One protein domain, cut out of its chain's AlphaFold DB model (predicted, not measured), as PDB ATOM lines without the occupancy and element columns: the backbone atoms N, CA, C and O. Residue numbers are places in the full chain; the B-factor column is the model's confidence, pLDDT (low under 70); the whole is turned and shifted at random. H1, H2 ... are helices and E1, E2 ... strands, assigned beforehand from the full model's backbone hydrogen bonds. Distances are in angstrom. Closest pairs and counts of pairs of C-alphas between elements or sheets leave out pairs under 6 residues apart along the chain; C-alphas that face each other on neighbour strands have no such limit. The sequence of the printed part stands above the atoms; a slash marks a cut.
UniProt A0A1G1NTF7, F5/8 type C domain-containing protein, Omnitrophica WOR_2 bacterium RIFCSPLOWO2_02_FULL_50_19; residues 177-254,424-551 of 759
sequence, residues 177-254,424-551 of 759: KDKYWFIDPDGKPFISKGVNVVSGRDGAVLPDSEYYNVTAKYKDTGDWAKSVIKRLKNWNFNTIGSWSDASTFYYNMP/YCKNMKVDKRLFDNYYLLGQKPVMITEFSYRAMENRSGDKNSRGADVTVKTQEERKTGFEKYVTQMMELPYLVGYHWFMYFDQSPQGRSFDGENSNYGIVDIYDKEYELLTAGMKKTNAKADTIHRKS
ATOM      1  N   LYS A 177      26.162   4.732 -18.541       93.19
ATOM      2  CA  LYS A 177      27.015   5.709 -17.831       93.19
ATOM      3  C   LYS A 177      26.693   7.152 -18.255       93.19
ATOM      4  O   LYS A 177      27.564   7.860 -18.761       93.19
ATOM      5  N   ASP A 178      25.418   7.512 -18.118       92.94
ATOM      6  CA  ASP A 178      24.862   8.841 -18.411       92.94
ATOM      7  C   ASP A 178      24.986   9.295 -19.872       92.94
ATOM      8  O   ASP A 178      24.887  10.475 -20.174       92.94
ATOM      9  N   LYS A 179      25.184   8.388 -20.829       97.00
ATOM     10  CA  LYS A 179      25.186   8.723 -22.263       97.00
ATOM     11  C   LYS A 179      24.230   7.828 -23.010       97.00
ATOM     12  O   LYS A 179      24.182   6.638 -22.705       97.00
ATOM     13  N   TYR A 180      23.484   8.368 -23.959       98.38
ATOM     14  CA  TYR A 180      22.648   7.548 -24.820       98.38
ATOM     15  C   TYR A 180      23.498   6.781 -25.826       98.38
ATOM     16  O   TYR A 180      24.416   7.316 -26.431       98.38
ATOM     17  N   TRP A 181      23.152   5.516 -26.027       98.69
ATOM     18  CA  TRP A 181      23.724   4.671 -27.064       98.69
ATOM     19  C   TRP A 181      22.606   3.890 -27.728       98.69
ATOM     20  O   TRP A 181      21.675   3.439 -27.050       98.69
ATOM     21  N   PHE A 182      22.753   3.623 -29.023       98.81
ATOM     22  CA  PHE A 182      22.150   2.405 -29.540       98.81
ATOM     23  C   PHE A 182      22.841   1.203 -28.904       98.81
ATOM     24  O   PHE A 182      24.021   1.252 -28.553       98.81
ATOM     25  N   ILE A 183      22.114   0.109 -28.768       98.62
ATOM     26  CA  ILE A 183      22.641  -1.177 -28.335       98.62
ATOM     27  C   ILE A 183      22.438  -2.139 -29.483       98.62
ATOM     28  O   ILE A 183      21.307  -2.324 -29.929       98.62
ATOM     29  N   ASP A 184      23.533  -2.712 -29.971       98.06
ATOM     30  CA  ASP A 184      23.486  -3.663 -31.071       98.06
ATOM     31  C   ASP A 184      22.790  -4.982 -30.666       98.06
ATOM     32  O   ASP A 184      22.605  -5.254 -29.473       98.06
ATOM     33  N   PRO A 185      22.408  -5.832 -31.637       97.44
ATOM     34  CA  PRO A 185      21.788  -7.131 -31.371       97.44
ATOM     35  C   PRO A 185      22.606  -8.079 -30.483       97.44
ATOM     36  O   PRO A 185      22.058  -9.065 -29.987       97.44
ATOM     37  N   ASP A 186      23.903  -7.816 -30.301       95.94
ATOM     38  CA  ASP A 186      24.805  -8.594 -29.454       95.94
ATOM     39  C   ASP A 186      25.016  -7.920 -28.071       95.94
ATOM     40  O   ASP A 186      25.830  -8.377 -27.264       95.94
ATOM     41  N   GLY A 187      24.272  -6.847 -27.766       96.62
ATOM     42  CA  GLY A 187      24.224  -6.173 -26.468       96.62
ATOM     43  C   GLY A 187      25.266  -5.071 -26.251       96.62
ATOM     44  O   GLY A 187      25.415  -4.597 -25.118       96.62
ATOM     45  N   LYS A 188      26.000  -4.646 -27.287       97.00
ATOM     46  CA  LYS A 188      27.113  -3.689 -27.160       97.00
ATOM     47  C   LYS A 188      26.685  -2.256 -27.494       97.00
ATOM     48  O   LYS A 188      25.889  -2.062 -28.409       97.00
ATOM     49  N   PRO A 189      27.236  -1.238 -26.800       98.00
ATOM     50  CA  PRO A 189      27.050   0.158 -27.180       98.00
ATOM     51  C   PRO A 189      27.503   0.423 -28.617       98.00
ATOM     52  O   PRO A 189      28.596   0.015 -29.010       98.00
ATOM     53  N   PHE A 190      26.670   1.135 -29.365       98.44
ATOM     54  CA  PHE A 190      26.816   1.389 -30.787       98.44
ATOM     55  C   PHE A 190      26.481   2.853 -31.093       98.44
ATOM     56  O   PHE A 190      25.473   3.383 -30.627       98.44
ATOM     57  N   ILE A 191      27.331   3.498 -31.891       98.62
ATOM     58  CA  ILE A 191      27.035   4.775 -32.548       98.62
ATOM     59  C   ILE A 191      26.847   4.489 -34.031       98.62
ATOM     60  O   ILE A 191      27.721   3.875 -34.653       98.62
ATOM     61  N   SER A 192      25.736   4.949 -34.602       98.81
ATOM     62  CA  SER A 192      25.473   4.784 -36.031       98.81
ATOM     63  C   SER A 192      26.279   5.795 -36.848       98.81
ATOM     64  O   SER A 192      26.095   7.000 -36.715       98.81
ATOM     65  N   LYS A 193      27.182   5.295 -37.692       98.81
ATOM     66  CA  LYS A 193      28.043   6.062 -38.603       98.81
ATOM     67  C   LYS A 193      27.652   5.657 -40.011       98.81
ATOM     68  O   LYS A 193      28.101   4.609 -40.496       98.81
ATOM     69  N   GLY A 194      26.761   6.430 -40.616       98.62
ATOM     70  CA  GLY A 194      26.095   6.047 -41.858       98.62
ATOM     71  C   GLY A 194      26.481   6.866 -43.076       98.62
ATOM     72  O   GLY A 194      27.072   7.940 -42.965       98.62
ATOM     73  N   VAL A 195      26.107   6.337 -44.236       98.88
ATOM     74  CA  VAL A 195      26.143   7.017 -45.536       98.88
ATOM     75  C   VAL A 195      24.792   6.786 -46.202       98.88
ATOM     76  O   VAL A 195      24.368   5.636 -46.304       98.88
ATOM     77  N   ASN A 196      24.115   7.854 -46.618       98.50
ATOM     78  CA  ASN A 196      22.845   7.781 -47.341       98.50
ATOM     79  C   ASN A 196      23.074   7.551 -48.844       98.50
ATOM     80  O   ASN A 196      24.152   7.836 -49.372       98.50
ATOM     81  N   VAL A 197      22.029   7.078 -49.526       96.06
ATOM     82  CA  VAL A 197      21.982   6.851 -50.979       96.06
ATOM     83  C   VAL A 197      23.113   5.937 -51.465       96.06
ATOM     84  O   VAL A 197      23.840   6.239 -52.411       96.06
ATOM     85  N   VAL A 198      23.309   4.800 -50.792       97.25
ATOM     86  CA  VAL A 198      24.264   3.781 -51.242       97.25
ATOM     87  C   VAL A 198      23.584   2.949 -52.328       97.25
ATOM     88  O   VAL A 198      22.912   1.964 -52.032       97.25
ATOM     89  N   SER A 199      23.743   3.364 -53.583       91.69
ATOM     90  CA  SER A 199      23.194   2.697 -54.774       91.69
ATOM     91  C   SER A 199      24.262   2.555 -55.864       91.69
ATOM     92  O   SER A 199      25.206   3.344 -55.915       91.69
ATOM     93  N   GLY A 200      24.132   1.536 -56.722       87.25
ATOM     94  CA  GLY A 200      25.009   1.298 -57.877       87.25
ATOM     95  C   GLY A 200      24.691   2.189 -59.081       87.25
ATOM     96  O   GLY A 200      25.397   2.154 -60.093       87.25
ATOM     97  N   ARG A 201      23.622   2.979 -58.983       89.06
ATOM     98  CA  ARG A 201      23.159   3.887 -60.024       89.06
ATOM     99  C   ARG A 201      22.415   5.068 -59.404       89.06
ATOM    100  O   ARG A 201      21.591   4.868 -58.510       89.06
ATOM    101  N   ASP A 202      22.666   6.268 -59.914       87.25
ATOM    102  CA  ASP A 202      21.817   7.427 -59.655       87.25
ATOM    103  C   ASP A 202      20.502   7.301 -60.443       87.25
ATOM    104  O   ASP A 202      20.500   7.180 -61.672       87.25
ATOM    105  N   GLY A 203      19.383   7.263 -59.719       80.56
ATOM    106  CA  GLY A 203      18.040   7.157 -60.292       80.56
ATOM    107  C   GLY A 203      17.392   8.508 -60.603       80.56
ATOM    108  O   GLY A 203      16.370   8.546 -61.282       80.56
ATOM    109  N   ALA A 204      17.963   9.614 -60.127       85.19
ATOM    110  CA  ALA A 204      17.340  10.932 -60.158       85.19
ATOM    111  C   ALA A 204      17.958  11.839 -61.228       85.19
ATOM    112  O   ALA A 204      18.378  12.945 -60.917       85.19
ATOM    113  N   VAL A 205      18.037  11.397 -62.483       86.00
ATOM    114  CA  VAL A 205      18.861  12.063 -63.514       86.00
ATOM    115  C   VAL A 205      18.036  12.600 -64.680       86.00
ATOM    116  O   VAL A 205      17.038  11.996 -65.077       86.00
ATOM    117  N   LEU A 206      18.448  13.737 -65.246       84.12
ATOM    118  CA  LEU A 206      17.860  14.260 -66.484       84.12
ATOM    119  C   LEU A 206      18.195  13.348 -67.685       84.12
ATOM    120  O   LEU A 206      19.243  12.691 -67.679       84.12
ATOM    121  N   PRO A 207      17.354  13.321 -68.738       83.88
ATOM    122  CA  PRO A 207      17.688  12.639 -69.987       83.88
ATOM    123  C   PRO A 207      19.037  13.111 -70.550       83.88
ATOM    124  O   PRO A 207      19.357  14.295 -70.477       83.88
ATOM    125  N   ASP A 208      19.817  12.177 -71.101       86.69
ATOM    126  CA  ASP A 208      21.118  12.426 -71.750       86.69
ATOM    127  C   ASP A 208      22.193  13.093 -70.861       86.69
ATOM    128  O   ASP A 208      23.170  13.648 -71.364       86.69
ATOM    129  N   SER A 209      22.038  13.027 -69.534       91.88
ATOM    130  CA  SER A 209      23.020  13.536 -68.568       91.88
ATOM    131  C   SER A 209      24.150  12.540 -68.274       91.88
ATOM    132  O   SER A 209      24.008  11.327 -68.456       91.88
ATOM    133  N   GLU A 210      25.284  13.054 -67.793       95.31
ATOM    134  CA  GLU A 210      26.325  12.234 -67.173       95.31
ATOM    135  C   GLU A 210      25.941  11.984 -65.713       95.31
ATOM    136  O   GLU A 210      25.468  12.890 -65.027       95.31
ATOM    137  N   TYR A 211      26.111  10.758 -65.221       95.31
ATOM    138  CA  TYR A 211      25.709  10.405 -63.859       95.31
ATOM    139  C   TYR A 211      26.442   9.171 -63.337       95.31
ATOM    140  O   TYR A 211      27.021   8.396 -64.103       95.31
ATOM    141  N   TYR A 212      26.384   8.972 -62.018       95.94
ATOM    142  CA  TYR A 212      26.931   7.783 -61.379       95.94
ATOM    143  C   TYR A 212      26.192   6.523 -61.846       95.94
ATOM    144  O   TYR A 212      25.021   6.307 -61.522       95.94
ATOM    145  N   ASN A 213      26.880   5.658 -62.586       92.00
ATOM    146  CA  ASN A 213      26.351   4.362 -62.993       92.00
ATOM    147  C   ASN A 213      27.472   3.330 -63.113       92.00
ATOM    148  O   ASN A 213      28.274   3.358 -64.045       92.00
ATOM    149  N   VAL A 214      27.500   2.379 -62.181       89.50
ATOM    150  CA  VAL A 214      28.512   1.316 -62.155       89.50
ATOM    151  C   VAL A 214      27.968  -0.051 -62.540       89.50
ATOM    152  O   VAL A 214      28.694  -1.038 -62.454       89.50
ATOM    153  N   THR A 215      26.721  -0.132 -63.006       78.00
ATOM    154  CA  THR A 215      26.074  -1.409 -63.352       78.00
ATOM    155  C   THR A 215      26.891  -2.237 -64.352       78.00
ATOM    156  O   THR A 215      27.002  -3.445 -64.187       78.00
ATOM    157  N   ALA A 216      27.560  -1.597 -65.319       78.31
ATOM    158  CA  ALA A 216      28.428  -2.273 -66.290       78.31
ATOM    159  C   ALA A 216      29.825  -2.662 -65.751       78.31
ATOM    160  O   ALA A 216      30.528  -3.454 -66.379       78.31
ATOM    161  N   LYS A 217      30.259  -2.095 -64.615       87.06
ATOM    162  CA  LYS A 217      31.580  -2.340 -64.001       87.06
ATOM    163  C   LYS A 217      31.600  -3.607 -63.143       87.06
ATOM    164  O   LYS A 217      32.662  -4.202 -62.964       87.06
ATOM    165  N   TYR A 218      30.449  -3.994 -62.602       80.44
ATOM    166  CA  TYR A 218      30.299  -5.135 -61.705       80.44
ATOM    167  C   TYR A 218      29.553  -6.271 -62.398       80.44
ATOM    168  O   TYR A 218      28.842  -6.063 -63.377       80.44
ATOM    169  N   LYS A 219      29.730  -7.499 -61.899       74.38
ATOM    170  CA  LYS A 219      29.036  -8.666 -62.464       74.38
ATOM    171  C   LYS A 219      27.514  -8.542 -62.321       74.38
ATOM    172  O   LYS A 219      26.780  -8.915 -63.232       74.38
ATOM    173  N   ASP A 220      27.082  -8.091 -61.151       70.31
ATOM    174  CA  ASP A 220      25.697  -7.904 -60.737       70.31
ATOM    175  C   ASP A 220      25.648  -6.916 -59.552       70.31
ATOM    176  O   ASP A 220      26.685  -6.482 -59.032       70.31
ATOM    177  N   THR A 221      24.436  -6.550 -59.134       72.62
ATOM    178  CA  THR A 221      24.159  -5.681 -57.975       72.62
ATOM    179  C   THR A 221      24.782  -6.226 -56.687       72.62
ATOM    180  O   THR A 221      25.320  -5.464 -55.888       72.62
ATOM    181  N   GLY A 222      24.812  -7.550 -56.506       79.50
ATOM    182  CA  GLY A 222      25.451  -8.203 -55.365       79.50
ATOM    183  C   GLY A 222      26.968  -7.995 -55.328       79.50
ATOM    184  O   GLY A 222      27.522  -7.626 -54.295       79.50
ATOM    185  N   ASP A 223      27.667  -8.187 -56.443       82.38
ATOM    186  CA  ASP A 223      29.115  -7.960 -56.521       82.38
ATOM    187  C   ASP A 223      29.484  -6.492 -56.230       82.38
ATOM    188  O   ASP A 223      30.408  -6.219 -55.451       82.38
ATOM    189  N   TRP A 224      28.696  -5.549 -56.759       89.44
ATOM    190  CA  TRP A 224      28.803  -4.132 -56.403       89.44
ATOM    191  C   TRP A 224      28.573  -3.902 -54.902       89.44
ATOM    192  O   TRP A 224      29.417  -3.298 -54.230       89.44
ATOM    193  N   ALA A 225      27.483  -4.437 -54.349       89.94
ATOM    194  CA  ALA A 225      27.130  -4.282 -52.944       89.94
ATOM    195  C   ALA A 225      28.228  -4.836 -52.017       89.94
ATOM    196  O   ALA A 225      28.633  -4.201 -51.042       89.94
ATOM    197  N   LYS A 226      28.825  -5.983 -52.357       93.00
ATOM    198  CA  LYS A 226      29.980  -6.531 -51.629       93.00
ATOM    199  C   LYS A 226      31.172  -5.574 -51.636       93.00
ATOM    200  O   LYS A 226      31.836  -5.402 -50.608       93.00
ATOM    201  N   SER A 227      31.463  -4.986 -52.797       95.81
ATOM    202  CA  SER A 227      32.555  -4.029 -52.983       95.81
ATOM    203  C   SER A 227      32.333  -2.767 -52.146       95.81
ATOM    204  O   SER A 227      33.213  -2.385 -51.367       95.81
ATOM    205  N   VAL A 228      31.139  -2.167 -52.214       97.50
ATOM    206  CA  VAL A 228      30.839  -0.940 -51.465       97.50
ATOM    207  C   VAL A 228      30.853  -1.175 -49.957       97.50
ATOM    208  O   VAL A 228      31.466  -0.398 -49.227       97.50
ATOM    209  N   ILE A 229      30.316  -2.301 -49.474       98.25
ATOM    210  CA  ILE A 229      30.359  -2.650 -48.047       98.25
ATOM    211  C   ILE A 229      31.804  -2.787 -47.556       98.25
ATOM    212  O   ILE A 229      32.136  -2.350 -46.450       98.25
ATOM    213  N   LYS A 230      32.699  -3.352 -48.376       98.38
ATOM    214  CA  LYS A 230      34.129  -3.424 -48.050       98.38
ATOM    215  C   LYS A 230      34.758  -2.029 -47.955       98.38
ATOM    216  O   LYS A 230      35.542  -1.796 -47.034       98.38
ATOM    217  N   ARG A 231      34.419  -1.107 -48.865       98.50
ATOM    218  CA  ARG A 231      34.907   0.287 -48.842       98.50
ATOM    219  C   ARG A 231      34.425   1.030 -47.599       98.50
ATOM    220  O   ARG A 231      35.250   1.552 -46.855       98.50
ATOM    221  N   LEU A 232      33.124   0.984 -47.316       98.81
ATOM    222  CA  LEU A 232      32.530   1.642 -46.151       98.81
ATOM    223  C   LEU A 232      33.147   1.141 -44.837       98.81
ATOM    224  O   LEU A 232      33.570   1.952 -44.012       98.81
ATOM    225  N   LYS A 233      33.314  -0.183 -44.682       98.62
ATOM    226  CA  LYS A 233      34.016  -0.772 -43.529       98.62
ATOM    227  C   LYS A 233      35.475  -0.309 -43.445       98.62
ATOM    228  O   LYS A 233      35.953  -0.003 -42.356       98.62
ATOM    229  N   ASN A 234      36.188  -0.205 -44.572       98.56
ATOM    230  CA  ASN A 234      37.562   0.313 -44.598       98.56
ATOM    231  C   ASN A 234      37.653   1.789 -44.167       98.56
ATOM    232  O   ASN A 234      38.645   2.179 -43.550       98.56
ATOM    233  N   TRP A 235      36.628   2.593 -44.447       98.75
ATOM    234  CA  TRP A 235      36.515   3.981 -43.986       98.75
ATOM    235  C   TRP A 235      35.849   4.113 -42.601       98.75
ATOM    236  O   TRP A 235      35.492   5.212 -42.175       98.75
ATOM    237  N   ASN A 236      35.714   3.002 -41.866       98.75
ATOM    238  CA  ASN A 236      35.123   2.918 -40.526       98.75
ATOM    239  C   ASN A 236      33.660   3.392 -40.423       98.75
ATOM    240  O   ASN A 236      33.187   3.683 -39.320       98.75
ATOM    241  N   PHE A 237      32.925   3.433 -41.534       98.88
ATOM    242  CA  PHE A 237      31.467   3.479 -41.481       98.88
ATOM    243  C   PHE A 237      30.926   2.115 -41.047       98.88
ATOM    244  O   PHE A 237      31.519   1.069 -41.325       98.88
ATOM    245  N   ASN A 238      29.797   2.127 -40.344       98.69
ATOM    246  CA  ASN A 238      29.191   0.922 -39.780       98.69
ATOM    247  C   ASN A 238      27.682   0.820 -40.044       98.69
ATOM    248  O   ASN A 238      27.087  -0.159 -39.617       98.69
ATOM    249  N   THR A 239      27.071   1.802 -40.713       98.88
ATOM    250  CA  THR A 239      25.640   1.796 -41.031       98.88
ATOM    251  C   THR A 239      25.401   2.138 -42.504       98.88
ATOM    252  O   THR A 239      26.083   2.998 -43.056       98.88
ATOM    253  N   ILE A 240      24.440   1.479 -43.144       98.81
ATOM    254  CA  ILE A 240      23.895   1.875 -44.445       98.81
ATOM    255  C   ILE A 240      22.683   2.776 -44.211       98.81
ATOM    256  O   ILE A 240      21.742   2.387 -43.522       98.81
ATOM    257  N   GLY A 241      22.754   4.003 -44.716       97.75
ATOM    258  CA  GLY A 241      21.750   5.039 -44.508       97.75
ATOM    259  C   GLY A 241      20.538   4.899 -45.424       97.75
ATOM    260  O   GLY A 241      20.386   3.926 -46.165       97.75
ATOM    261  N   SER A 242      19.666   5.901 -45.368       94.12
ATOM    262  CA  SER A 242      18.401   5.932 -46.113       94.12
ATOM    263  C   SER A 242      18.611   5.936 -47.628       94.12
ATOM    264  O   SER A 242      19.687   6.298 -48.107       94.12
ATOM    265  N   TRP A 243      17.577   5.519 -48.368       91.75
ATOM    266  CA  TRP A 243      17.557   5.450 -49.841       91.75
ATOM    267  C   TRP A 243      18.691   4.619 -50.459       91.75
ATOM    268  O   TRP A 243      19.179   4.916 -51.546       91.75
ATOM    269  N   SER A 244      19.136   3.585 -49.747       92.50
ATOM    270  CA  SER A 244      20.168   2.666 -50.226       92.50
ATOM    271  C   SER A 244      19.557   1.421 -50.859       92.50
ATOM    272  O   SER A 244      18.480   0.972 -50.466       92.50
ATOM    273  N   ASP A 245      20.278   0.839 -51.812       83.69
ATOM    274  CA  ASP A 245      19.875  -0.377 -52.509       83.69
ATOM    275  C   ASP A 245      19.821  -1.569 -51.538       83.69
ATOM    276  O   ASP A 245      20.745  -1.796 -50.745       83.69
ATOM    277  N   ALA A 246      18.741  -2.353 -51.600       82.50
ATOM    278  CA  ALA A 246      18.509  -3.458 -50.676       82.50
ATOM    279  C   ALA A 246      19.578  -4.562 -50.750       82.50
ATOM    280  O   ALA A 246      19.797  -5.263 -49.757       82.50
ATOM    281  N   SER A 247      20.288  -4.694 -51.877       82.69
ATOM    282  CA  SER A 247      21.408  -5.630 -52.026       82.69
ATOM    283  C   SER A 247      22.549  -5.370 -51.036       82.69
ATOM    284  O   SER A 247      23.281  -6.290 -50.659       82.69
ATOM    285  N   THR A 248      22.673  -4.139 -50.532       89.94
ATOM    286  CA  THR A 248      23.662  -3.775 -49.508       89.94
ATOM    287  C   THR A 248      23.357  -4.381 -48.131       89.94
ATOM    288  O   THR A 248      24.276  -4.598 -47.334       89.94
ATOM    289  N   PHE A 249      22.099  -4.742 -47.851       90.94
ATOM    290  CA  PHE A 249      21.651  -5.225 -46.537       90.94
ATOM    291  C   PHE A 249      22.034  -6.689 -46.261       90.94
ATOM    292  O   PHE A 249      21.907  -7.178 -45.137       90.94
ATOM    293  N   TYR A 250      22.560  -7.399 -47.261       88.00
ATOM    294  CA  TYR A 250      22.919  -8.815 -47.159       88.00
ATOM    295  C   TYR A 250      24.259  -9.080 -46.445       88.00
ATOM    296  O   TYR A 250      24.593 -10.227 -46.146       88.00
ATOM    297  N   TYR A 251      25.045  -8.041 -46.138       90.94
ATOM    298  CA  TYR A 251      26.461  -8.167 -45.751       90.94
ATOM    299  C   TYR A 251      26.780  -7.888 -44.271       90.94
ATOM    300  O   TYR A 251      27.879  -7.410 -43.938       90.94
ATOM    301  N   ASN A 252      25.848  -8.218 -43.370       92.19
ATOM    302  CA  ASN A 252      25.995  -8.073 -41.912       92.19
ATOM    303  C   ASN A 252      26.477  -6.673 -41.494       92.19
ATOM    304  O   ASN A 252      27.383  -6.530 -40.670       92.19
ATOM    305  N   MET A 253      25.941  -5.637 -42.135       96.94
ATOM    306  CA  MET A 253      26.173  -4.246 -41.772       96.94
ATOM    307  C   MET A 253      24.829  -3.656 -41.347       96.94
ATOM    308  O   MET A 253      23.856  -3.854 -42.074       96.94
ATOM    309  N   PRO A 254      24.754  -2.990 -40.182       98.50
ATOM    310  CA  PRO A 254      23.564  -2.261 -39.764       98.50
ATOM    311  C   PRO A 254      23.018  -1.364 -40.877       98.50
ATOM    312  O   PRO A 254      23.800  -0.774 -41.619       98.50
ATOM    313  N   TYR A 424      22.681  20.753 -42.097       90.62
ATOM    314  CA  TYR A 424      23.824  21.182 -42.890       90.62
ATOM    315  C   TYR A 424      24.380  22.491 -42.319       90.62
ATOM    316  O   TYR A 424      23.715  23.525 -42.322       90.62
ATOM    317  N   CYS A 425      25.600  22.447 -41.775       81.88
ATOM    318  CA  CYS A 425      26.143  23.558 -40.996       81.88
ATOM    319  C   CYS A 425      27.283  24.306 -41.697       81.88
ATOM    320  O   CYS A 425      28.422  23.822 -41.730       81.88
ATOM    321  N   LYS A 426      27.002  25.529 -42.174       74.25
ATOM    322  CA  LYS A 426      27.935  26.348 -42.972       74.25
ATOM    323  C   LYS A 426      29.288  26.599 -42.306       74.25
ATOM    324  O   LYS A 426      30.323  26.532 -42.958       74.25
ATOM    325  N   ASN A 427      29.299  26.861 -41.000       73.19
ATOM    326  CA  ASN A 427      30.517  27.215 -40.265       73.19
ATOM    327  C   ASN A 427      31.250  26.001 -39.655       73.19
ATOM    328  O   ASN A 427      32.210  26.186 -38.905       73.19
ATOM    329  N   MET A 428      30.811  24.771 -39.962       84.19
ATOM    330  CA  MET A 428      31.375  23.520 -39.431       84.19
ATOM    331  C   MET A 428      31.317  23.408 -37.891       84.19
ATOM    332  O   MET A 428      32.108  22.668 -37.292       84.19
ATOM    333  N   LYS A 429      30.406  24.137 -37.228       82.50
ATOM    334  CA  LYS A 429      30.207  24.102 -35.769       82.50
ATOM    335  C   LYS A 429      28.843  23.525 -35.416       82.50
ATOM    336  O   LYS A 429      27.825  23.926 -35.957       82.50
ATOM    337  N   VAL A 430      28.801  22.600 -34.467       85.94
ATOM    338  CA  VAL A 430      27.524  22.067 -33.967       85.94
ATOM    339  C   VAL A 430      26.756  23.174 -33.249       85.94
ATOM    340  O   VAL A 430      27.257  23.730 -32.271       85.94
ATOM    341  N   ASP A 431      25.538  23.491 -33.705       85.75
ATOM    342  CA  ASP A 431      24.638  24.381 -32.963       85.75
ATOM    343  C   ASP A 431      24.052  23.620 -31.774       85.75
ATOM    344  O   ASP A 431      22.965  23.043 -31.832       85.75
ATOM    345  N   LYS A 432      24.817  23.586 -30.679       86.75
ATOM    346  CA  LYS A 432      24.442  22.876 -29.454       86.75
ATOM    347  C   LYS A 432      23.062  23.299 -28.946       86.75
ATOM    348  O   LYS A 432      22.335  22.462 -28.432       86.75
ATOM    349  N   ARG A 433      22.680  24.567 -29.123       86.44
ATOM    350  CA  ARG A 433      21.392  25.097 -28.658       86.44
ATOM    351  C   ARG A 433      20.220  24.413 -29.369       86.44
ATOM    352  O   ARG A 433      19.242  24.053 -28.722       86.44
ATOM    353  N   LEU A 434      20.348  24.184 -30.680       88.44
ATOM    354  CA  LEU A 434      19.351  23.454 -31.461       88.44
ATOM    355  C   LEU A 434      19.192  22.034 -30.920       88.44
ATOM    356  O   LEU A 434      18.088  21.615 -30.583       88.44
ATOM    357  N   PHE A 435      20.298  21.300 -30.807       94.06
ATOM    358  CA  PHE A 435      20.249  19.896 -30.404       94.06
ATOM    359  C   PHE A 435      19.859  19.712 -28.931       94.06
ATOM    360  O   PHE A 435      19.177  18.741 -28.604       94.06
ATOM    361  N   ASP A 436      20.204  20.667 -28.061       94.62
ATOM    362  CA  ASP A 436      19.730  20.714 -26.677       94.62
ATOM    363  C   ASP A 436      18.198  20.821 -26.632       94.62
ATOM    364  O   ASP A 436      17.557  20.099 -25.870       94.62
ATOM    365  N   ASN A 437      17.595  21.658 -27.482       93.75
ATOM    366  CA  ASN A 437      16.139  21.773 -27.572       93.75
ATOM    367  C   ASN A 437      15.480  20.516 -28.134       93.75
ATOM    368  O   ASN A 437      14.464  20.086 -27.598       93.75
ATOM    369  N   TYR A 438      16.052  19.912 -29.177       96.62
ATOM    370  CA  TYR A 438      15.563  18.632 -29.698       96.62
ATOM    371  C   TYR A 438      15.527  17.567 -28.598       96.62
ATOM    372  O   TYR A 438      14.533  16.857 -28.454       96.62
ATOM    373  N   TYR A 439      16.588  17.498 -27.791       97.69
ATOM    374  CA  TYR A 439      16.651  16.590 -26.656       97.69
ATOM    375  C   TYR A 439      15.623  16.934 -25.568       97.69
ATOM    376  O   TYR A 439      14.931  16.041 -25.091       97.69
ATOM    377  N   LEU A 440      15.498  18.202 -25.169       96.88
ATOM    378  CA  LEU A 440      14.594  18.611 -24.087       96.88
ATOM    379  C   LEU A 440      13.113  18.484 -24.450       96.88
ATOM    380  O   LEU A 440      12.319  18.063 -23.612       96.88
ATOM    381  N   LEU A 441      12.743  18.837 -25.682       96.44
ATOM    382  CA  LEU A 441      11.363  18.763 -26.166       96.44
ATOM    383  C   LEU A 441      10.979  17.321 -26.489       96.44
ATOM    384  O   LEU A 441       9.931  16.849 -26.055       96.44
ATOM    385  N   GLY A 442      11.848  16.606 -27.208       97.19
ATOM    386  CA  GLY A 442      11.603  15.218 -27.579       97.19
ATOM    387  C   GLY A 442      11.781  14.236 -26.419       97.19
ATOM    388  O   GLY A 442      11.184  13.170 -26.427       97.19
ATOM    389  N   GLN A 443      12.607  14.557 -25.418       97.06
ATOM    390  CA  GLN A 443      12.976  13.658 -24.311       97.06
ATOM    391  C   GLN A 443      13.479  12.281 -24.783       97.06
ATOM    392  O   GLN A 443      13.293  11.250 -24.131       97.06
ATOM    393  N   LYS A 444      14.136  12.266 -25.943       98.12
ATOM    394  CA  LYS A 444      14.690  11.087 -26.609       98.12
ATOM    395  C   LYS A 444      16.099  11.399 -27.109       98.12
ATOM    396  O   LYS A 444      16.435  12.570 -27.306       98.12
ATOM    397  N   PRO A 445      16.939  10.376 -27.328       98.44
ATOM    398  CA  PRO A 445      18.200  10.568 -28.026       98.44
ATOM    399  C   PRO A 445      17.974  11.152 -29.420       98.44
ATOM    400  O   PRO A 445      16.952  10.905 -30.063       98.44
ATOM    401  N   VAL A 446      18.960  11.915 -29.879       98.62
ATOM    402  CA  VAL A 446      18.915  12.643 -31.144       98.62
ATOM    403  C   VAL A 446      19.880  11.998 -32.138       98.62
ATOM    404  O   VAL A 446      20.927  11.463 -31.761       98.62
ATOM    405  N   MET A 447      19.547  12.045 -33.422       98.38
ATOM    406  CA  MET A 447      20.409  11.559 -34.494       98.38
ATOM    407  C   MET A 447      20.461  12.562 -35.639       98.38
ATOM    408  O   MET A 447      19.423  13.020 -36.110       98.38
ATOM    409  N   ILE A 448      21.672  12.864 -36.112       98.00
ATOM    410  CA  ILE A 448      21.846  13.686 -37.309       98.00
ATOM    411  C   ILE A 448      21.813  12.764 -38.519       98.00
ATOM    412  O   ILE A 448      22.633  11.861 -38.666       98.00
ATOM    413  N   THR A 449      20.827  12.947 -39.374       97.62
ATOM    414  CA  THR A 449      20.512  11.981 -40.424       97.62
ATOM    415  C   THR A 449      20.981  12.400 -41.801       97.62
ATOM    416  O   THR A 449      21.075  11.546 -42.687       97.62
ATOM    417  N   GLU A 450      21.351  13.669 -41.947       96.69
ATOM    418  CA  GLU A 450      22.076  14.214 -43.087       96.69
ATOM    419  C   GLU A 450      22.959  15.372 -42.654       96.69
ATOM    420  O   GLU A 450      22.544  16.250 -41.896       96.69
ATOM    421  N   PHE A 451      24.172  15.364 -43.189       97.06
ATOM    422  CA  PHE A 451      25.041  16.518 -43.322       97.06
ATOM    423  C   PHE A 451      26.075  16.206 -44.405       97.06
ATOM    424  O   PHE A 451      26.399  15.035 -44.649       97.06
ATOM    425  N   SER A 452      26.649  17.250 -44.996       96.50
ATOM    426  CA  SER A 452      27.796  17.131 -45.891       96.50
ATOM    427  C   SER A 452      28.434  18.476 -46.196       96.50
ATOM    428  O   SER A 452      27.906  19.530 -45.853       96.50
ATOM    429  N   TYR A 453      29.559  18.414 -46.901       95.06
ATOM    430  CA  TYR A 453      30.254  19.560 -47.472       95.06
ATOM    431  C   TYR A 453      30.516  19.255 -48.941       95.06
ATOM    432  O   TYR A 453      31.045  18.179 -49.238       95.06
ATOM    433  N   ARG A 454      30.172  20.179 -49.836       94.25
ATOM    434  CA  ARG A 454      30.426  20.069 -51.281       94.25
ATOM    435  C   ARG A 454      31.595  20.971 -51.664       94.25
ATOM    436  O   ARG A 454      31.668  22.080 -51.146       94.25
ATOM    437  N   ALA A 455      32.523  20.519 -52.507       94.88
ATOM    438  CA  ALA A 455      33.663  21.343 -52.923       94.88
ATOM    439  C   ALA A 455      33.499  21.860 -54.349       94.88
ATOM    440  O   ALA A 455      33.067  21.137 -55.250       94.88
ATOM    441  N   MET A 456      33.931  23.104 -54.568       95.81
ATOM    442  CA  MET A 456      34.169  23.620 -55.920       95.81
ATOM    443  C   MET A 456      35.287  22.843 -56.627       95.81
ATOM    444  O   MET A 456      35.215  22.622 -57.831       95.81
ATOM    445  N   GLU A 457      36.295  22.385 -55.884       96.88
ATOM    446  CA  GLU A 457      37.277  21.408 -56.350       96.88
ATOM    447  C   GLU A 457      36.648  20.007 -56.428       96.88
ATOM    448  O   GLU A 457      36.700  19.243 -55.467       96.88
ATOM    449  N   ASN A 458      36.063  19.652 -57.573       97.06
ATOM    450  CA  ASN A 458      35.504  18.319 -57.799       97.06
ATOM    451  C   ASN A 458      35.850  17.765 -59.189       97.06
ATOM    452  O   ASN A 458      36.212  18.507 -60.102       97.06
ATOM    453  N   ARG A 459      35.775  16.434 -59.334       96.88
ATOM    454  CA  ARG A 459      36.116  15.722 -60.583       96.88
ATOM    455  C   ARG A 459      34.899  15.394 -61.447       96.88
ATOM    456  O   ARG A 459      35.074  15.005 -62.598       96.88
ATOM    457  N   SER A 460      33.699  15.546 -60.892       97.12
ATOM    458  CA  SER A 460      32.424  15.257 -61.556       97.12
ATOM    459  C   SER A 460      31.947  16.404 -62.450       97.12
ATOM    460  O   SER A 460      31.119  16.185 -63.323       97.12
ATOM    461  N   GLY A 461      32.484  17.619 -62.280       96.94
ATOM    462  CA  GLY A 461      32.030  18.812 -63.000       96.94
ATOM    463  C   GLY A 461      30.812  19.484 -62.359       96.94
ATOM    464  O   GLY A 461      30.181  20.338 -62.987       96.94
ATOM    465  N   ASP A 462      30.485  19.116 -61.118       96.94
ATOM    466  CA  ASP A 462      29.378  19.684 -60.357       96.94
ATOM    467  C   ASP A 462      29.587  21.177 -60.139       96.94
ATOM    468  O   ASP A 462      30.621  21.626 -59.631       96.94
ATOM    469  N   LYS A 463      28.567  21.959 -60.488       94.88
ATOM    470  CA  LYS A 463      28.582  23.411 -60.285       94.88
ATOM    471  C   LYS A 463      28.257  23.796 -58.847       94.88
ATOM    472  O   LYS A 463      28.504  24.941 -58.479       94.88
ATOM    473  N   ASN A 464      27.675  22.882 -58.060       94.00
ATOM    474  CA  ASN A 464      27.162  23.152 -56.715       94.00
ATOM    475  C   ASN A 464      26.197  24.352 -56.686       94.00
ATOM    476  O   ASN A 464      26.167  25.124 -55.729       94.00
ATOM    477  N   SER A 465      25.435  24.542 -57.766       88.94
ATOM    478  CA  SER A 465      24.582  25.722 -57.950       88.94
ATOM    479  C   SER A 465      23.228  25.607 -57.248       88.94
ATOM    480  O   SER A 465      22.558  26.613 -57.040       88.94
ATOM    481  N   ARG A 466      22.821  24.385 -56.887       87.38
ATOM    482  CA  ARG A 466      21.563  24.062 -56.199       87.38
ATOM    483  C   ARG A 466      21.789  22.956 -55.173       87.38
ATOM    484  O   ARG A 466      22.731  22.180 -55.323       87.38
ATOM    485  N   GLY A 467      20.943  22.907 -54.147       84.25
ATOM    486  CA  GLY A 467      20.971  21.903 -53.077       84.25
ATOM    487  C   GLY A 467      21.300  22.456 -51.703       84.25
ATOM    488  O   GLY A 467      21.666  23.628 -51.571       84.25
ATOM    489  N   ALA A 468      21.176  21.593 -50.695       80.12
ATOM    490  CA  ALA A 468      21.486  21.906 -49.305       80.12
ATOM    491  C   ALA A 468      22.899  22.504 -49.163       80.12
ATOM    492  O   ALA A 468      23.911  21.927 -49.577       80.12
ATOM    493  N   ASP A 469      22.977  23.704 -48.596       70.31
ATOM    494  CA  ASP A 469      24.233  24.437 -48.523       70.31
ATOM    495  C   ASP A 469      25.210  23.775 -47.543       70.31
ATOM    496  O   ASP A 469      24.845  23.549 -46.399       70.31
ATOM    497  N   VAL A 470      26.435  23.485 -47.991       85.31
ATOM    498  CA  VAL A 470      27.682  24.107 -47.500       85.31
ATOM    499  C   VAL A 470      28.727  23.926 -48.601       85.31
ATOM    500  O   VAL A 470      29.377  22.877 -48.686       85.31
ATOM    501  N   THR A 471      28.883  24.922 -49.471       90.12
ATOM    502  CA  THR A 471      29.950  24.894 -50.485       90.12
ATOM    503  C   THR A 471      31.275  25.374 -49.903       90.12
ATOM    504  O   THR A 471      31.398  26.515 -49.468       90.12
ATOM    505  N   VAL A 472      32.287  24.515 -49.943       91.06
ATOM    506  CA  VAL A 472      33.682  24.847 -49.640       91.06
ATOM    507  C   VAL A 472      34.499  24.928 -50.931       91.06
ATOM    508  O   VAL A 472      34.055  24.506 -52.001       91.06
ATOM    509  N   LYS A 473      35.706  25.485 -50.871       93.38
ATOM    510  CA  LYS A 473      36.568  25.633 -52.049       93.38
ATOM    511  C   LYS A 473      37.258  24.320 -52.398       93.38
ATOM    512  O   LYS A 473      37.296  23.968 -53.572       93.38
ATOM    513  N   THR A 474      37.777  23.602 -51.401       96.25
ATOM    514  CA  THR A 474      38.700  22.471 -51.621       96.25
ATOM    515  C   THR A 474      38.238  21.152 -51.005       96.25
ATOM    516  O   THR A 474      37.461  21.114 -50.046       96.25
ATOM    517  N   GLN A 475      38.789  20.039 -51.496       96.88
ATOM    518  CA  GLN A 475      38.591  18.719 -50.882       96.88
ATOM    519  C   GLN A 475      39.184  18.633 -49.460       96.88
ATOM    520  O   GLN A 475      38.666  17.904 -48.609       96.88
ATOM    521  N   GLU A 476      40.234  19.409 -49.169       97.50
ATOM    522  CA  GLU A 476      40.828  19.527 -47.829       97.50
ATOM    523  C   GLU A 476      39.870  20.201 -46.830       97.50
ATOM    524  O   GLU A 476      39.776  19.794 -45.667       97.50
ATOM    525  N   GLU A 477      39.096  21.189 -47.281       95.31
ATOM    526  CA  GLU A 477      38.051  21.815 -46.468       95.31
ATOM    527  C   GLU A 477      36.870  20.866 -46.228       95.31
ATOM    528  O   GLU A 477      36.366  20.827 -45.105       95.31
ATOM    529  N   ARG A 478      36.482  20.024 -47.206       96.12
ATOM    530  CA  ARG A 478      35.468  18.964 -46.986       96.12
ATOM    531  C   ARG A 478      35.922  17.994 -45.898       96.12
ATOM    532  O   ARG A 478      35.157  17.682 -44.984       96.12
ATOM    533  N   LYS A 479      37.186  17.552 -45.969       97.69
ATOM    534  CA  LYS A 479      37.810  16.703 -44.944       97.69
ATOM    535  C   LYS A 479      37.763  17.386 -43.577       97.69
ATOM    536  O   LYS A 479      37.296  16.791 -42.610       97.69
ATOM    537  N   THR A 480      38.211  18.638 -43.507       96.62
ATOM    538  CA  THR A 480      38.245  19.426 -42.267       96.62
ATOM    539  C   THR A 480      36.852  19.603 -41.667       96.62
ATOM    540  O   THR A 480      36.688  19.454 -40.456       96.62
ATOM    541  N   GLY A 481      35.847  19.874 -42.505       95.38
ATOM    542  CA  GLY A 481      34.449  19.960 -42.101       95.38
ATOM    543  C   GLY A 481      33.973  18.664 -41.459       95.38
ATOM    544  O   GLY A 481      33.488  18.695 -40.331       95.38
ATOM    545  N   PHE A 482      34.200  17.515 -42.106       97.88
ATOM    546  CA  PHE A 482      33.847  16.215 -41.527       97.88
ATOM    547  C   PHE A 482      34.546  15.969 -40.181       97.88
ATOM    548  O   PHE A 482      33.883  15.636 -39.198       97.88
ATOM    549  N   GLU A 483      35.874  16.153 -40.112       98.19
ATOM    550  CA  GLU A 483      36.648  15.908 -38.887       98.19
ATOM    551  C   GLU A 483      36.145  16.774 -37.719       98.19
ATOM    552  O   GLU A 483      35.917  16.262 -36.619       98.19
ATOM    553  N   LYS A 484      35.936  18.078 -37.951       96.25
ATOM    554  CA  LYS A 484      35.461  19.017 -36.924       96.25
ATOM    555  C   LYS A 484      34.035  18.715 -36.494       96.25
ATOM    556  O   LYS A 484      33.750  18.715 -35.297       96.25
ATOM    557  N   TYR A 485      33.148  18.504 -37.457       95.94
ATOM    558  CA  TYR A 485      31.721  18.442 -37.194       95.94
ATOM    559  C   TYR A 485      31.355  17.147 -36.462       95.94
ATOM    560  O   TYR A 485      30.742  17.201 -35.398       95.94
ATOM    561  N   VAL A 486      31.873  15.999 -36.915       98.12
ATOM    562  CA  VAL A 486      31.678  14.708 -36.231       98.12
ATOM    563  C   VAL A 486      32.310  14.694 -34.839       98.12
ATOM    564  O   VAL A 486      31.721  14.145 -33.910       98.12
ATOM    565  N   THR A 487      33.485  15.309 -34.657       97.88
ATOM    566  CA  THR A 487      34.116  15.386 -33.326       97.88
ATOM    567  C   THR A 487      33.208  16.108 -32.330       97.88
ATOM    568  O   THR A 487      32.924  15.551 -31.274       97.88
ATOM    569  N   GLN A 488      32.688  17.285 -32.694       96.94
ATOM    570  CA  GLN A 488      31.771  18.062 -31.851       96.94
ATOM    571  C   GLN A 488      30.444  17.330 -31.597       96.94
ATOM    572  O   GLN A 488      29.948  17.333 -30.475       96.94
ATOM    573  N   MET A 489      29.870  16.664 -32.609       96.62
ATOM    574  CA  MET A 489      28.636  15.883 -32.428       96.62
ATOM    575  C   MET A 489      28.821  14.794 -31.377       96.62
ATOM    576  O   MET A 489      27.981  14.612 -30.501       96.62
ATOM    577  N   MET A 490      29.933  14.066 -31.459       97.81
ATOM    578  CA  MET A 490      30.196  12.954 -30.554       97.81
ATOM    579  C   MET A 490      30.456  13.413 -29.128       97.81
ATOM    580  O   MET A 490      30.310  12.607 -28.220       97.81
ATOM    581  N   GLU A 491      30.761  14.685 -28.883       97.69
ATOM    582  CA  GLU A 491      30.844  15.207 -27.522       97.69
ATOM    583  C   GLU A 491      29.473  15.311 -26.834       97.69
ATOM    584  O   GLU A 491      29.418  15.255 -25.605       97.69
ATOM    585  N   LEU A 492      28.362  15.414 -27.572       97.88
ATOM    586  CA  LEU A 492      27.032  15.577 -26.979       97.88
ATOM    587  C   LEU A 492      26.493  14.239 -26.436       97.88
ATOM    588  O   LEU A 492      26.464  13.253 -27.172       97.88
ATOM    589  N   PRO A 493      26.026  14.169 -25.171       97.56
ATOM    590  CA  PRO A 493      25.719  12.898 -24.502       97.56
ATOM    591  C   PRO A 493      24.428  12.219 -24.988       97.56
ATOM    592  O   PRO A 493      24.208  11.046 -24.691       97.56
ATOM    593  N   TYR A 494      23.582  12.934 -25.732       97.81
ATOM    594  CA  TYR A 494      22.317  12.443 -26.283       97.81
ATOM    595  C   TYR A 494      22.363  12.163 -27.796       97.81
ATOM    596  O   TYR A 494      21.370  11.674 -28.333       97.81
ATOM    597  N   LEU A 495      23.474  12.458 -28.492       98.19
ATOM    598  CA  LEU A 495      23.618  12.153 -29.921       98.19
ATOM    599  C   LEU A 495      24.088  10.709 -30.132       98.19
ATOM    600  O   LEU A 495      25.189  10.345 -29.726       98.19
ATOM    601  N   VAL A 496      23.275   9.900 -30.820       98.56
ATOM    602  CA  VAL A 496      23.506   8.447 -30.998       98.56
ATOM    603  C   VAL A 496      23.980   8.044 -32.398       98.56
ATOM    604  O   VAL A 496      24.303   6.877 -32.649       98.56
ATOM    605  N   GLY A 497      24.057   8.989 -33.334       98.31
ATOM    606  CA  GLY A 497      24.525   8.709 -34.686       98.31
ATOM    607  C   GLY A 497      24.576   9.921 -35.604       98.31
ATOM    608  O   GLY A 497      24.001  10.971 -35.309       98.31
ATOM    609  N   TYR A 498      25.279   9.740 -36.720       98.69
ATOM    610  CA  TYR A 498      25.436  10.716 -37.791       98.69
ATOM    611  C   TYR A 498      25.533  10.015 -39.151       98.69
ATOM    612  O   TYR A 498      26.267   9.031 -39.304       98.69
ATOM    613  N   HIS A 499      24.797  10.501 -40.149       98.75
ATOM    614  CA  HIS A 499      24.809   9.957 -41.512       98.75
ATOM    615  C   HIS A 499      25.255  11.023 -42.520       98.75
ATOM    616  O   HIS A 499      24.719  12.128 -42.544       98.75
ATOM    617  N   TRP A 500      26.245  10.684 -43.349       98.56
ATOM    618  CA  TRP A 500      26.721  11.534 -44.443       98.56
ATOM    619  C   TRP A 500      25.770  11.445 -45.638       98.56
ATOM    620  O   TRP A 500      25.428  10.343 -46.074       98.56
ATOM    621  N   PHE A 501      25.385  12.587 -46.197       97.50
ATOM    622  CA  PHE A 501      24.667  12.659 -47.467       97.50
ATOM    623  C   PHE A 501      25.664  13.078 -48.556       97.50
ATOM    624  O   PHE A 501      26.134  14.199 -48.556       97.50
ATOM    625  N   MET A 502      26.118  12.219 -49.464       96.38
ATOM    626  CA  MET A 502      25.680  10.860 -49.794       96.38
ATOM    627  C   MET A 502      26.837  10.057 -50.426       96.38
ATOM    628  O   MET A 502      27.977  10.525 -50.450       96.38
ATOM    629  N   TYR A 503      26.596   8.817 -50.874       98.62
ATOM    630  CA  TYR A 503      27.665   7.924 -51.348       98.62
ATOM    631  C   TYR A 503      28.396   8.435 -52.603       98.62
ATOM    632  O   TYR A 503      29.630   8.467 -52.594       98.62
ATOM    633  N   PHE A 504      27.670   8.867 -53.636       98.31
ATOM    634  CA  PHE A 504      28.217   9.364 -54.906       98.31
ATOM    635  C   PHE A 504      27.821  10.819 -55.184       98.31
ATOM    636  O   PHE A 504      26.857  11.324 -54.610       98.31
ATOM    637  N   ASP A 505      28.588  11.490 -56.042       98.12
ATOM    638  CA  ASP A 505      28.240  12.805 -56.588       98.12
ATOM    639  C   ASP A 505      27.007  12.715 -57.483       98.12
ATOM    640  O   ASP A 505      26.820  11.730 -58.199       98.12
ATOM    641  N   GLN A 506      26.185  13.759 -57.456       96.50
ATOM    642  CA  GLN A 506      25.027  13.866 -58.336       96.50
ATOM    643  C   GLN A 506      25.449  14.095 -59.790       96.50
ATOM    644  O   GLN A 506      26.617  14.326 -60.101       96.50
ATOM    645  N   SER A 507      24.480  14.041 -60.703       96.38
ATOM    646  CA  SER A 507      24.714  14.496 -62.070       96.38
ATOM    647  C   SER A 507      25.106  15.986 -62.089       96.38
ATOM    648  O   SER A 507      24.353  16.816 -61.564       96.38
ATOM    649  N   PRO A 508      26.197  16.375 -62.777       96.38
ATOM    650  CA  PRO A 508      26.584  17.780 -62.912       96.38
ATOM    651  C   PRO A 508      25.558  18.609 -63.708       96.38
ATOM    652  O   PRO A 508      25.520  19.842 -63.593       96.38
ATOM    653  N   GLN A 509      24.701  17.953 -64.505       95.88
ATOM    654  CA  GLN A 509      23.578  18.585 -65.206       95.88
ATOM    655  C   GLN A 509      22.343  18.787 -64.315       95.88
ATOM    656  O   GLN A 509      21.468  19.575 -64.672       95.88
ATOM    657  N   GLY A 510      22.305  18.155 -63.144       93.81
ATOM    658  CA  GLY A 510      21.257  18.307 -62.146       93.81
ATOM    659  C   GLY A 510      20.276  17.143 -62.076       93.81
ATOM    660  O   GLY A 510      20.071  16.407 -63.046       93.81
ATOM    661  N   ARG A 511      19.653  16.991 -60.904       90.44
ATOM    662  CA  ARG A 511      18.624  15.980 -60.674       90.44
ATOM    663  C   ARG A 511      17.358  16.238 -61.481       90.44
ATOM    664  O   ARG A 511      16.987  17.385 -61.728       90.44
ATOM    665  N   SER A 512      16.644  15.169 -61.819       87.00
ATOM    666  CA  SER A 512      15.433  15.222 -62.650       87.00
ATOM    667  C   SER A 512      14.271  16.028 -62.062       87.00
ATOM    668  O   SER A 512      13.461  16.540 -62.830       87.00
ATOM    669  N   PHE A 513      14.175  16.143 -60.735       82.06
ATOM    670  CA  PHE A 513      13.006  16.726 -60.064       82.06
ATOM    671  C   PHE A 513      13.222  18.140 -59.495       82.06
ATOM    672  O   PHE A 513      12.251  18.869 -59.329       82.06
ATOM    673  N   ASP A 514      14.462  18.565 -59.231       85.31
ATOM    674  CA  ASP A 514      14.760  19.907 -58.692       85.31
ATOM    675  C   ASP A 514      16.013  20.582 -59.286       85.31
ATOM    676  O   ASP A 514      16.295  21.763 -59.032       85.31
ATOM    677  N   GLY A 515      16.756  19.865 -60.133       90.38
ATOM    678  CA  GLY A 515      17.989  20.346 -60.747       90.38
ATOM    679  C   GLY A 515      19.175  20.448 -59.786       90.38
ATOM    680  O   GLY A 515      20.140  21.141 -60.111       90.38
ATOM    681  N   GLU A 516      19.127  19.817 -58.608       92.00
ATOM    682  CA  GLU A 516      20.265  19.765 -57.681       92.00
ATOM    683  C   GLU A 516      21.492  19.119 -58.340       92.00
ATOM    684  O   GLU A 516      21.364  18.064 -58.952       92.00
ATOM    685  N   ASN A 517      22.664  19.760 -58.257       94.88
ATOM    686  CA  ASN A 517      23.886  19.349 -58.966       94.88
ATOM    687  C   ASN A 517      25.135  19.477 -58.085       94.88
ATOM    688  O   ASN A 517      25.993  20.346 -58.299       94.88
ATOM    689  N   SER A 518      25.166  18.679 -57.020       96.25
ATOM    690  CA  SER A 518      26.117  18.844 -55.925       96.25
ATOM    691  C   SER A 518      27.123  17.700 -55.771       96.25
ATOM    692  O   SER A 518      26.786  16.513 -55.778       96.25
ATOM    693  N   ASN A 519      28.361  18.104 -55.466       96.62
ATOM    694  CA  ASN A 519      29.493  17.256 -55.095       96.62
ATOM    695  C   ASN A 519      29.379  16.745 -53.642       96.62
ATOM    696  O   ASN A 519      30.205  17.035 -52.770       96.62
ATOM    697  N   TYR A 520      28.307  16.023 -53.335       96.19
ATOM    698  CA  TYR A 520      28.103  15.424 -52.014       96.19
ATOM    699  C   TYR A 520      28.858  14.110 -51.817       96.19
ATOM    700  O   TYR A 520      29.103  13.696 -50.679       96.19
ATOM    701  N   GLY A 521      29.261  13.466 -52.906       97.50
ATOM    702  CA  GLY A 521      29.755  12.105 -52.933       97.50
ATOM    703  C   GLY A 521      31.025  11.883 -52.135       97.50
ATOM    704  O   GLY A 521      31.949  12.700 -52.122       97.50
ATOM    705  N   ILE A 522      31.108  10.710 -51.517       98.44
ATOM    706  CA  ILE A 522      32.377  10.121 -51.072       98.44
ATOM    707  C   ILE A 522      33.170   9.608 -52.293       98.44
ATOM    708  O   ILE A 522      34.401   9.503 -52.255       98.44
ATOM    709  N   VAL A 523      32.462   9.332 -53.393       98.62
ATOM    710  CA  VAL A 523      33.009   8.999 -54.711       98.62
ATOM    711  C   VAL A 523      32.449   9.936 -55.778       98.62
ATOM    712  O   VAL A 523      31.339  10.439 -55.632       98.62
ATOM    713  N   ASP A 524      33.207  10.156 -56.848       98.25
ATOM    714  CA  ASP A 524      32.720  10.894 -58.020       98.25
ATOM    715  C   ASP A 524      31.789  10.044 -58.903       98.25
ATOM    716  O   ASP A 524      31.617   8.840 -58.674       98.25
ATOM    717  N   ILE A 525      31.210  10.652 -59.947       97.75
ATOM    718  CA  ILE A 525      30.326   9.958 -60.905       97.75
ATOM    719  C   ILE A 525      31.018   8.793 -61.646       97.75
ATOM    720  O   ILE A 525      30.349   7.947 -62.236       97.75
ATOM    721  N   TYR A 526      32.350   8.695 -61.576       96.62
ATOM    722  CA  TYR A 526      33.160   7.628 -62.173       96.62
ATOM    723  C   TYR A 526      33.568   6.539 -61.162       96.62
ATOM    724  O   TYR A 526      34.425   5.698 -61.460       96.62
ATOM    725  N   ASP A 527      32.971   6.541 -59.963       97.19
ATOM    726  CA  ASP A 527      33.249   5.615 -58.858       97.19
ATOM    727  C   ASP A 527      34.686   5.693 -58.323       97.19
ATOM    728  O   ASP A 527      35.181   4.742 -57.702       97.19
ATOM    729  N   LYS A 528      35.373   6.826 -58.528       97.81
ATOM    730  CA  LYS A 528      36.681   7.081 -57.918       97.81
ATOM    731  C   LYS A 528      36.500   7.762 -56.569       97.81
ATOM    732  O   LYS A 528      35.741   8.710 -56.409       97.81
ATOM    733  N   GLU A 529      37.221   7.246 -55.585       97.69
ATOM    734  CA  GLU A 529      37.247   7.739 -54.210       97.69
ATOM    735  C   GLU A 529      37.746   9.184 -54.128       97.69
ATOM    736  O   GLU A 529      38.691   9.535 -54.822       97.69
ATOM    737  N   TYR A 530      37.169  10.023 -53.268       98.50
ATOM    738  CA  TYR A 530      37.815  11.265 -52.838       98.50
ATOM    739  C   TYR A 530      38.769  10.963 -51.673       98.50
ATOM    740  O   TYR A 530      38.396  11.055 -50.504       98.50
ATOM    741  N   GLU A 531      40.012  10.584 -51.985       98.19
ATOM    742  CA  GLU A 531      40.945   9.943 -51.045       98.19
ATOM    743  C   GLU A 531      41.283  10.809 -49.822       98.19
ATOM    744  O   GLU A 531      41.431  10.303 -48.708       98.19
ATOM    745  N   LEU A 532      41.374  12.133 -50.002       97.94
ATOM    746  CA  LEU A 532      41.582  13.067 -48.889       97.94
ATOM    747  C   LEU A 532      40.405  13.045 -47.904       97.94
ATOM    748  O   LEU A 532      40.614  13.000 -46.688       97.94
ATOM    749  N   LEU A 533      39.175  13.043 -48.425       98.56
ATOM    750  CA  LEU A 533      37.956  13.034 -47.622       98.56
ATOM    751  C   LEU A 533      37.828  11.712 -46.857       98.56
ATOM    752  O   LEU A 533      37.656  11.717 -45.636       98.56
ATOM    753  N   THR A 534      37.983  10.580 -47.543       98.69
ATOM    754  CA  THR A 534      37.867   9.246 -46.938       98.69
ATOM    755  C   THR A 534      38.966   8.948 -45.926       98.69
ATOM    756  O   THR A 534      38.697   8.290 -44.919       98.69
ATOM    757  N   ALA A 535      40.186   9.459 -46.117       98.69
ATOM    758  CA  ALA A 535      41.247   9.370 -45.116       98.69
ATOM    759  C   ALA A 535      40.860  10.092 -43.811       98.69
ATOM    760  O   ALA A 535      41.031   9.532 -42.719       98.69
ATOM    761  N   GLY A 536      40.280  11.297 -43.905       98.75
ATOM    762  CA  GLY A 536      39.750  12.029 -42.747       98.75
ATOM    763  C   GLY A 536      38.550  11.334 -42.097       98.75
ATOM    764  O   GLY A 536      38.502  11.201 -40.868       98.75
ATOM    765  N   MET A 537      37.629  10.805 -42.911       98.81
ATOM    766  CA  MET A 537      36.485  10.021 -42.437       98.81
ATOM    767  C   MET A 537      36.941   8.784 -41.666       98.81
ATOM    768  O   MET A 537      36.551   8.597 -40.514       98.81
ATOM    769  N   LYS A 538      37.854   7.992 -42.241       98.81
ATOM    770  CA  LYS A 538      38.428   6.790 -41.623       98.81
ATOM    771  C   LYS A 538      39.021   7.083 -40.250       98.81
ATOM    772  O   LYS A 538      38.741   6.360 -39.289       98.81
ATOM    773  N   LYS A 539      39.834   8.137 -40.154       98.69
ATOM    774  CA  LYS A 539      40.504   8.559 -38.917       98.69
ATOM    775  C   LYS A 539      39.510   9.024 -37.851       98.69
ATOM    776  O   LYS A 539      39.667   8.664 -36.684       98.69
ATOM    777  N   THR A 540      38.506   9.808 -38.232       98.75
ATOM    778  CA  THR A 540      37.528  10.384 -37.295       98.75
ATOM    779  C   THR A 540      36.519   9.339 -36.828       98.75
ATOM    780  O   THR A 540      36.314   9.172 -35.625       98.75
ATOM    781  N   ASN A 541      35.993   8.529 -37.749       98.88
ATOM    782  CA  ASN A 541      35.082   7.426 -37.443       98.88
ATOM    783  C   ASN A 541      35.709   6.398 -36.485       98.88
ATOM    784  O   ASN A 541      35.014   5.876 -35.611       98.88
ATOM    785  N   ALA A 542      37.021   6.140 -36.583       98.69
ATOM    786  CA  ALA A 542      37.736   5.266 -35.644       98.69
ATOM    787  C   ALA A 542      37.720   5.782 -34.191       98.69
ATOM    788  O   ALA A 542      37.875   5.000 -33.254       98.69
ATOM    789  N   LYS A 543      37.555   7.096 -33.992       98.44
ATOM    790  CA  LYS A 543      37.610   7.755 -32.679       98.44
ATOM    791  C   LYS A 543      36.239   8.105 -32.107       98.44
ATOM    792  O   LYS A 543      36.163   8.285 -30.895       98.44
ATOM    793  N   ALA A 544      35.189   8.167 -32.930       98.25
ATOM    794  CA  ALA A 544      33.845   8.616 -32.552       98.25
ATOM    795  C   ALA A 544      33.336   8.013 -31.225       98.25
ATOM    796  O   ALA A 544      33.087   8.752 -30.278       98.25
ATOM    797  N   ASP A 545      33.312   6.684 -31.083       98.00
ATOM    798  CA  ASP A 545      32.867   6.008 -29.851       98.00
ATOM    799  C   ASP A 545      33.720   6.377 -28.630       98.00
ATOM    800  O   ASP A 545      33.239   6.393 -27.498       98.00
ATOM    801  N   THR A 546      35.015   6.628 -28.834       98.12
ATOM    802  CA  THR A 546      35.923   7.020 -27.751       98.12
ATOM    803  C   THR A 546      35.682   8.464 -27.331       98.12
ATOM    804  O   THR A 546      35.678   8.725 -26.130       98.12
ATOM    805  N   ILE A 547      35.460   9.370 -28.288       98.25
ATOM    806  CA  ILE A 547      35.081  10.767 -28.028       98.25
ATOM    807  C   ILE A 547      33.773  10.781 -27.239       98.25
ATOM    808  O   ILE A 547      33.744  11.304 -26.128       98.25
ATOM    809  N   HIS A 548      32.751  10.081 -27.739       98.25
ATOM    810  CA  HIS A 548      31.452  10.009 -27.087       98.25
ATOM    811  C   HIS A 548      31.540   9.447 -25.678       98.25
ATOM    812  O   HIS A 548      31.109  10.085 -24.727       98.25
ATOM    813  N   ARG A 549      32.227   8.320 -25.482       97.31
ATOM    814  CA  ARG A 549      32.404   7.738 -24.145       97.31
ATOM    815  C   ARG A 549      33.100   8.682 -23.159       97.31
ATOM    816  O   ARG A 549      32.700   8.727 -21.994       97.31
ATOM    817  N   LYS A 550      34.144   9.389 -23.608       96.31
ATOM    818  CA  LYS A 550      35.001  10.238 -22.763       96.31
ATOM    819  C   LYS A 550      34.463  11.647 -22.545       96.31
ATOM    820  O   LYS A 550      34.941  12.302 -21.625       96.31
ATOM    821  N   SER A 551      33.518  12.107 -23.361       93.69
ATOM    822  CA  SER A 551      32.989  13.461 -23.239       93.69
ATOM    823  C   SER A 551      32.407  13.721 -21.846       93.69
ATOM    824  O   SER A 551      31.729  12.861 -21.269       93.69
TER     825      SER A 551
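This is residues 177 to 254 and 424 to 551 of the 759 residues of the protein "F5/8 type C domain-containing protein" of Omnitrophica WOR_2 bacterium RIFCSPLOWO2_02_FULL_50_19 (UniProt A0A1G1NTF7). A small sheet of three parallel strands, E2, E4 and E3, has H4 and H5 side by side along one side of it, with H6 following on from H5, while long loops gather beyond the far ends of the strands. H1 and H2 pack together past the E2 edge, and H3 sits by the start of E3. The printed part has 206 residues, with six named helices and four named strands in the order E1, E2, H1, H2, H3, E3, H4, E4, H5, H6. The class is mixed, helices and strands, with under half of the residues in named elements. The whole is compact, with a radius of gyration of the C-alphas of 17.0 A and spans of 53 by 36 by 30 A.

In the sheet, E2 is residues 192 to 195, 9.8 A long; E4 is 495 to 500, 14.9 A; E3 is 446 to 451, 14.2 A. E4 begins at C-alpha 495, (23.618, 12.153, -29.921). H4, residues 475 to 491, is 24.9 A; H5, 531 to 541, 15.0 A; H6, 544 to 550, 10.0 A, ending at C-alpha 550, (35.001, 10.238, -22.763). H3, 432 to 442, is 15.1 A; H1, 221 to 234, 19.9 A; H2, 246 to 250, 7.8 A. E1, 179 to 183, is 11.9 A and begins at C-alpha 179, (25.186, 8.723, -22.263).

The sheet runs E2, E4, E3. E2 and E4 are parallel at 14 degrees, with N 498 and O 192 within hydrogen-bond range at 2.9 A. E4 and E3 are parallel at 15 degrees, with N 496 and O 446 at 3.0 A. E3, H4 and E4 form a strand-helix-strand unit, two parallel neighbour strands with a helix between, with a right-handed crossover. H3, H4 and H6 are on the sheet but only graze it. H4 and H5 touch at a shallow tilt of 9 degrees, the same way; their closest C-alphas, Lys 479 and Leu 533, are 4.5 A apart. H4 touches H6 with residues 486 to 491 alone, the closest C-alphas being Met 490 and His 548 at 4.7 A. H1 and H2 touch, closest at the C-alphas of Ala 225 and Thr 248, 4.9 A; neither is on the sheet. E1 pairs with no named strand; its residues 182 to 183 pair antiparallel with 189 to 190. Every O i to N i+4 pair is within range in H1, H3, H4, H5 and H6; H2 has 0 of 1, and 1 of 2 O i to N i+3 pairs.

The farthest C-alphas, Lys 177 and Asp 208, are 54.7 A apart. Residues 255 to 423 are not printed, and C-alphas 254 and 424 are 23.7 A apart across this cut. The links E2 to H1, H1 to H2, E3 to H4 and E4 to H5 are long. Mean pLDDT of the printed part is 93.8, and no printed residue is under 70.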